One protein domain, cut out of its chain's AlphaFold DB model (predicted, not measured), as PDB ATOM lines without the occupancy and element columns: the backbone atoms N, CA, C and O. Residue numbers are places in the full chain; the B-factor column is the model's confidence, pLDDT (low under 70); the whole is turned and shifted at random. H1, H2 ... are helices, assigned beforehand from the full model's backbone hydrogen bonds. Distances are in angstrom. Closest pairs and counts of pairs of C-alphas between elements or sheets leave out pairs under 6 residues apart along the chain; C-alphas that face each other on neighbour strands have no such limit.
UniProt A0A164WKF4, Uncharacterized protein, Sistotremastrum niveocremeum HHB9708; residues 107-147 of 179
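Overview. This is residues 107 to 147 of the 179 residues of an uncharacterized protein of Sistotremastrum niveocremeum HHB9708 (UniProt A0A164WKF4). With little regular structure, this small rod is a long loop folded back on itself, residues 107 to 127, lying alongside one helix, H1, with the short helix H2 at one end. Residues 112 to 113 pair antiparallel with residues 122 to 123 in that loop. The printed part has 41 residues, with H1 then H2 and no named strand; its class is all helix, though under half of the residues are in named elements. It is only just compact, close to loose, with a radius of gyration of the C-alphas of 10.6 A and spans of 34 by 16 by 11 A.

Along the chain. Start at C-alpha 107, (-35.034, 121.711, -68.452). Find C-alpha 128 at (-33.010, 112.366, -67.124); from there H1, residues 128 to 138, runs 15.2 A. H2, residues 140 to 143, ends at C-alpha 143, (-20.886, 96.167, -68.193).

Arrangement. Look at Arg 136 and His 142, the closest C-alphas of H1 and H2, 6.4 A apart: these helices are close but not clearly touching. In H1 every O i to N i+4 pair is within hydrogen-bond range; H2 is too short for one.

Size, cuts and confidence. The farthest C-alphas, Trp 108 and Gly 147, are 34.3 A apart. The printed part has no cut, and the link from H1 to H2 is tight. Residues 107 to 108 and 140 to 147 have pLDDT under 70.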
ATOM      1  N   LEU A 107     -35.450 122.895 -69.214       65.25
ATOM      2  CA  LEU A 107     -35.034 121.711 -68.452       65.25
ATOM      3  C   LEU A 107     -35.989 120.526 -68.640       65.25
ATOM      4  O   LEU A 107     -35.543 119.384 -68.592       65.25
ATOM      5  N   TRP A 108     -37.271 120.790 -68.898       66.94
ATOM      6  CA  TRP A 108     -38.289 119.747 -69.046       66.94
ATOM      7  C   TRP A 108     -38.235 119.049 -70.411       66.94
ATOM      8  O   TRP A 108     -38.479 117.846 -70.483       66.94
ATOM      9  N   ASP A 109     -37.798 119.757 -71.455       78.50
ATOM     10  CA  ASP A 109     -37.661 119.217 -72.816       78.50
ATOM     11  C   ASP A 109     -36.312 118.544 -73.098       78.50
ATOM     12  O   ASP A 109     -36.077 118.026 -74.196       78.50
ATOM     13  N   ARG A 110     -35.385 118.533 -72.133       83.12
ATOM     14  CA  ARG A 110     -34.044 117.997 -72.364       83.12
ATOM     15  C   ARG A 110     -34.077 116.469 -72.376       83.12
ATOM     16  O   ARG A 110     -34.225 115.822 -71.341       83.12
ATOM     17  N   GLN A 111     -33.923 115.898 -73.566       92.75
ATOM     18  CA  GLN A 111     -33.776 114.458 -73.765       92.75
ATOM     19  C   GLN A 111     -32.291 114.091 -73.719       92.75
ATOM     20  O   GLN A 111     -31.460 114.755 -74.339       92.75
ATOM     21  N   LEU A 112     -31.951 113.043 -72.973       93.88
ATOM     22  CA  LEU A 112     -30.597 112.512 -72.869       93.88
ATOM     23  C   LEU A 112     -30.586 111.072 -73.366       93.88
ATOM     24  O   LEU A 112     -31.255 110.213 -72.796       93.88
ATOM     25  N   ALA A 113     -29.820 110.810 -74.418       94.88
ATOM     26  CA  ALA A 113     -29.626 109.467 -74.948       94.88
ATOM     27  C   ALA A 113     -28.385 108.806 -74.334       94.88
ATOM     28  O   ALA A 113     -27.401 109.469 -73.987       94.88
ATOM     29  N   CYS A 114     -28.421 107.483 -74.209       93.56
ATOM     30  CA  CYS A 114     -27.226 106.702 -73.948       93.56
ATOM     31  C   CYS A 114     -26.367 106.648 -75.218       93.56
ATOM     32  O   CYS A 114     -26.864 106.329 -76.286       93.56
ATOM     33  N   GLY A 115     -25.085 106.997 -75.104       87.25
ATOM     34  CA  GLY A 115     -24.133 106.999 -76.224       87.25
ATOM     35  C   GLY A 115     -23.132 105.846 -76.172       87.25
ATOM     36  O   GLY A 115     -22.050 105.966 -76.731       87.25
ATOM     37  N   LEU A 116     -23.430 104.787 -75.415       85.00
ATOM     38  CA  LEU A 116     -22.556 103.623 -75.270       85.00
ATOM     39  C   LEU A 116     -23.018 102.523 -76.233       85.00
ATOM     40  O   LEU A 116     -24.123 101.997 -76.080       85.00
ATOM     41  N   GLY A 117     -22.163 102.192 -77.203       83.75
ATOM     42  CA  GLY A 117     -22.403 101.135 -78.185       83.75
ATOM     43  C   GLY A 117     -23.658 101.367 -79.030       83.75
ATOM     44  O   GLY A 117     -23.895 102.462 -79.536       83.75
ATOM     45  N   ASP A 118     -24.471 100.321 -79.152       84.44
ATOM     46  CA  ASP A 118     -25.753 100.275 -79.860       84.44
ATOM     47  C   ASP A 118     -26.958 100.596 -78.949       84.44
ATOM     48  O   ASP A 118     -28.117 100.375 -79.312       84.44
ATOM     49  N   CYS A 119     -26.723 101.119 -77.742       88.38
ATOM     50  CA  CYS A 119     -27.790 101.350 -76.779       88.38
ATOM     51  C   CYS A 119     -28.643 102.578 -77.126       88.38
ATOM     52  O   CYS A 119     -28.265 103.714 -76.862       88.38
ATOM     53  N   GLN A 120     -29.860 102.340 -77.619       92.88
ATOM     54  CA  GLN A 120     -30.820 103.388 -78.005       92.88
ATOM     55  C   GLN A 120     -31.682 103.921 -76.842       92.88
ATOM     56  O   GLN A 120     -32.774 104.446 -77.054       92.88
ATOM     57  N   ALA A 121     -31.242 103.772 -75.589       94.12
ATOM     58  CA  ALA A 121     -32.025 104.233 -74.443       94.12
ATOM     59  C   ALA A 121     -32.068 105.771 -74.385       94.12
ATOM     60  O   ALA A 121     -31.022 106.423 -74.390       94.12
ATOM     61  N   VAL A 122     -33.269 106.347 -74.271       96.06
ATOM     62  CA  VAL A 122     -33.491 107.798 -74.163       96.06
ATOM     63  C   VAL A 122     -34.242 108.119 -72.874       96.06
ATOM     64  O   VAL A 122     -35.267 107.515 -72.568       96.06
ATOM     65  N   PHE A 123     -33.742 109.101 -72.128       94.88
ATOM     66  CA  PHE A 123     -34.297 109.576 -70.864       94.88
ATOM     67  C   PHE A 123     -34.814 111.006 -71.028       94.88
ATOM     68  O   PHE A 123     -34.156 111.831 -71.662       94.88
ATOM     69  N   LYS A 124     -35.984 111.315 -70.459       94.44
ATOM     70  CA  LYS A 124     -36.621 112.642 -70.537       94.44
ATOM     71  C   LYS A 124     -36.969 113.173 -69.143       94.44
ATOM     72  O   LYS A 124     -37.110 112.395 -68.199       94.44
ATOM     73  N   GLY A 125     -37.128 114.490 -69.035       90.00
ATOM     74  CA  GLY A 125     -37.541 115.185 -67.814       90.00
ATOM     75  C   GLY A 125     -36.387 115.595 -66.894       90.00
ATOM     76  O   GLY A 125     -35.219 115.306 -67.148       90.00
ATOM     77  N   VAL A 126     -36.727 116.255 -65.782       89.62
ATOM     78  CA  VAL A 126     -35.764 116.816 -64.807       89.62
ATOM     79  C   VAL A 126     -34.783 115.790 -64.229       89.62
ATOM     80  O   VAL A 126     -33.651 116.134 -63.903       89.62
ATOM     81  N   ASN A 127     -35.179 114.515 -64.177       92.25
ATOM     82  CA  ASN A 127     -34.355 113.422 -63.655       92.25
ATOM     83  C   ASN A 127     -33.612 112.634 -64.748       92.25
ATOM     84  O   ASN A 127     -32.999 111.609 -64.443       92.25
ATOM     85  N   ALA A 128     -33.630 113.085 -66.009       92.44
ATOM     86  CA  ALA A 128     -33.010 112.366 -67.124       92.44
ATOM     87  C   ALA A 128     -31.524 112.055 -66.873       92.44
ATOM     88  O   ALA A 128     -31.057 110.966 -67.198       92.44
ATOM     89  N   GLN A 129     -30.791 112.972 -66.230       92.94
ATOM     90  CA  GLN A 129     -29.371 112.798 -65.898       92.94
ATOM     91  C   GLN A 129     -29.150 111.657 -64.888       92.94
ATOM     92  O   GLN A 129     -28.257 110.821 -65.063       92.94
ATOM     93  N   PHE A 130     -29.971 111.604 -63.834       94.44
ATOM     94  CA  PHE A 130     -29.915 110.558 -62.811       94.44
ATOM     95  C   PHE A 130     -30.288 109.195 -63.398       94.44
ATOM     96  O   PHE A 130     -29.571 108.215 -63.188       94.44
ATOM     97  N   LEU A 131     -31.359 109.142 -64.197       94.50
ATOM     98  CA  LEU A 131     -31.801 107.919 -64.866       94.50
ATOM     99  C   LEU A 131     -30.756 107.404 -65.862       94.50
ATOM    100  O   LEU A 131     -30.452 106.214 -65.838       94.50
ATOM    101  N   LEU A 132     -30.132 108.287 -66.652       93.69
ATOM    102  CA  LEU A 132     -29.031 107.923 -67.545       93.69
ATOM    103  C   LEU A 132     -27.832 107.369 -66.762       93.69
ATOM    104  O   LEU A 132     -27.252 106.356 -67.147       93.69
ATOM    105  N   THR A 133     -27.469 107.996 -65.641       91.56
ATOM    106  CA  THR A 133     -26.353 107.540 -64.796       91.56
ATOM    107  C   THR A 133     -26.638 106.169 -64.187       91.56
ATOM    108  O   THR A 133     -25.785 105.282 -64.213       91.56
ATOM    109  N   ARG A 134     -27.855 105.963 -63.668       93.00
ATOM    110  CA  ARG A 134     -28.292 104.671 -63.130       93.00
ATOM    111  C   ARG A 134     -28.344 103.601 -64.218       93.00
ATOM    112  O   ARG A 134     -27.891 102.488 -63.981       93.00
ATOM    113  N   HIS A 135     -28.843 103.940 -65.404       93.44
ATOM    114  CA  HIS A 135     -28.852 103.057 -66.565       93.44
ATOM    115  C   HIS A 135     -27.437 102.595 -66.917       93.44
ATOM    116  O   HIS A 135     -27.196 101.393 -66.950       93.44
ATOM    117  N   ARG A 136     -26.484 103.527 -67.055       89.56
ATOM    118  CA  ARG A 136     -25.074 103.208 -67.335       89.56
ATOM    119  C   ARG A 136     -24.464 102.241 -66.320       89.56
ATOM    120  O   ARG A 136     -23.693 101.376 -66.710       89.56
ATOM    121  N   LYS A 137     -24.822 102.367 -65.038       86.50
ATOM    122  CA  LYS A 137     -24.321 101.489 -63.967       86.50
ATOM    123  C   LYS A 137     -24.982 100.106 -63.943       86.50
ATOM    124  O   LYS A 137     -24.311  99.131 -63.631       86.50
ATOM    125  N   ASN A 138     -26.280 100.017 -64.236       84.69
ATOM    126  CA  ASN A 138     -27.048  98.784 -64.025       84.69
ATOM    127  C   ASN A 138     -27.195  97.901 -65.260       84.69
ATOM    128  O   ASN A 138     -27.433  96.701 -65.118       84.69
ATOM    129  N   THR A 139     -27.130  98.445 -66.472       79.88
ATOM    130  CA  THR A 139     -27.351  97.601 -67.646       79.88
ATOM    131  C   THR A 139     -26.124  96.749 -67.929       79.88
ATOM    132  O   THR A 139     -25.057  97.273 -68.244       79.88
ATOM    133  N   ARG A 140     -26.316  95.424 -67.898       66.62
ATOM    134  CA  ARG A 140     -25.299  94.428 -68.275       66.62
ATOM    135  C   ARG A 140     -24.690  94.704 -69.655       66.62
ATOM    136  O   ARG A 140     -23.483  94.629 -69.787       66.62
ATOM    137  N   LYS A 141     -25.495  95.208 -70.603       64.38
ATOM    138  CA  LYS A 141     -25.051  95.632 -71.948       64.38
ATOM    139  C   LYS A 141     -23.906  96.662 -71.955       64.38
ATOM    140  O   LYS A 141     -23.124  96.692 -72.896       64.38
ATOM    141  N   HIS A 142     -23.801  97.494 -70.915       64.88
ATOM    142  CA  HIS A 142     -22.665  98.413 -70.738       64.88
ATOM    143  C   HIS A 142     -21.547  97.797 -69.916       64.88
ATOM    144  O   HIS A 142     -20.397  98.167 -70.094       64.88
ATOM    145  N   ARG A 143     -21.869  96.851 -69.031       61.22
ATOM    146  CA  ARG A 143     -20.886  96.167 -68.193       61.22
ATOM    147  C   ARG A 143     -19.919  95.330 -69.031       61.22
ATOM    148  O   ARG A 143     -18.739  95.307 -68.714       61.22
ATOM    149  N   ASP A 144     -20.401  94.757 -70.130       61.56
ATOM    150  CA  ASP A 144     -19.586  93.948 -71.043       61.56
ATOM    151  C   ASP A 144     -18.708  94.806 -71.984       61.56
ATOM    152  O   ASP A 144     -17.771  94.298 -72.589       61.56
ATOM    153  N   ASN A 145     -18.968  96.120 -72.068       55.59
ATOM    154  CA  ASN A 145     -18.166  97.087 -72.832       55.59
ATOM    155  C   ASN A 145     -17.201  97.915 -71.961       55.59
ATOM    156  O   ASN A 145     -16.455  98.746 -72.478       55.59
ATOM    157  N   VAL A 146     -17.191  97.717 -70.638       57.16
ATOM    158  CA  VAL A 146     -16.200  98.334 -69.746       57.16
ATOM    159  C   VAL A 146     -15.056  97.343 -69.556       57.16
ATOM    160  O   VAL A 146     -15.036  96.573 -68.602       57.16
ATOM    161  N   GLY A 147     -14.088  97.389 -70.470       58.28
ATOM    162  CA  GLY A 147     -12.768  96.802 -70.243       58.28
ATOM    163  C   GLY A 147     -12.547  95.427 -70.857       58.28
ATOM    164  O   GLY A 147     -12.045  94.535 -70.179       58.28
TER     165      GLY A 147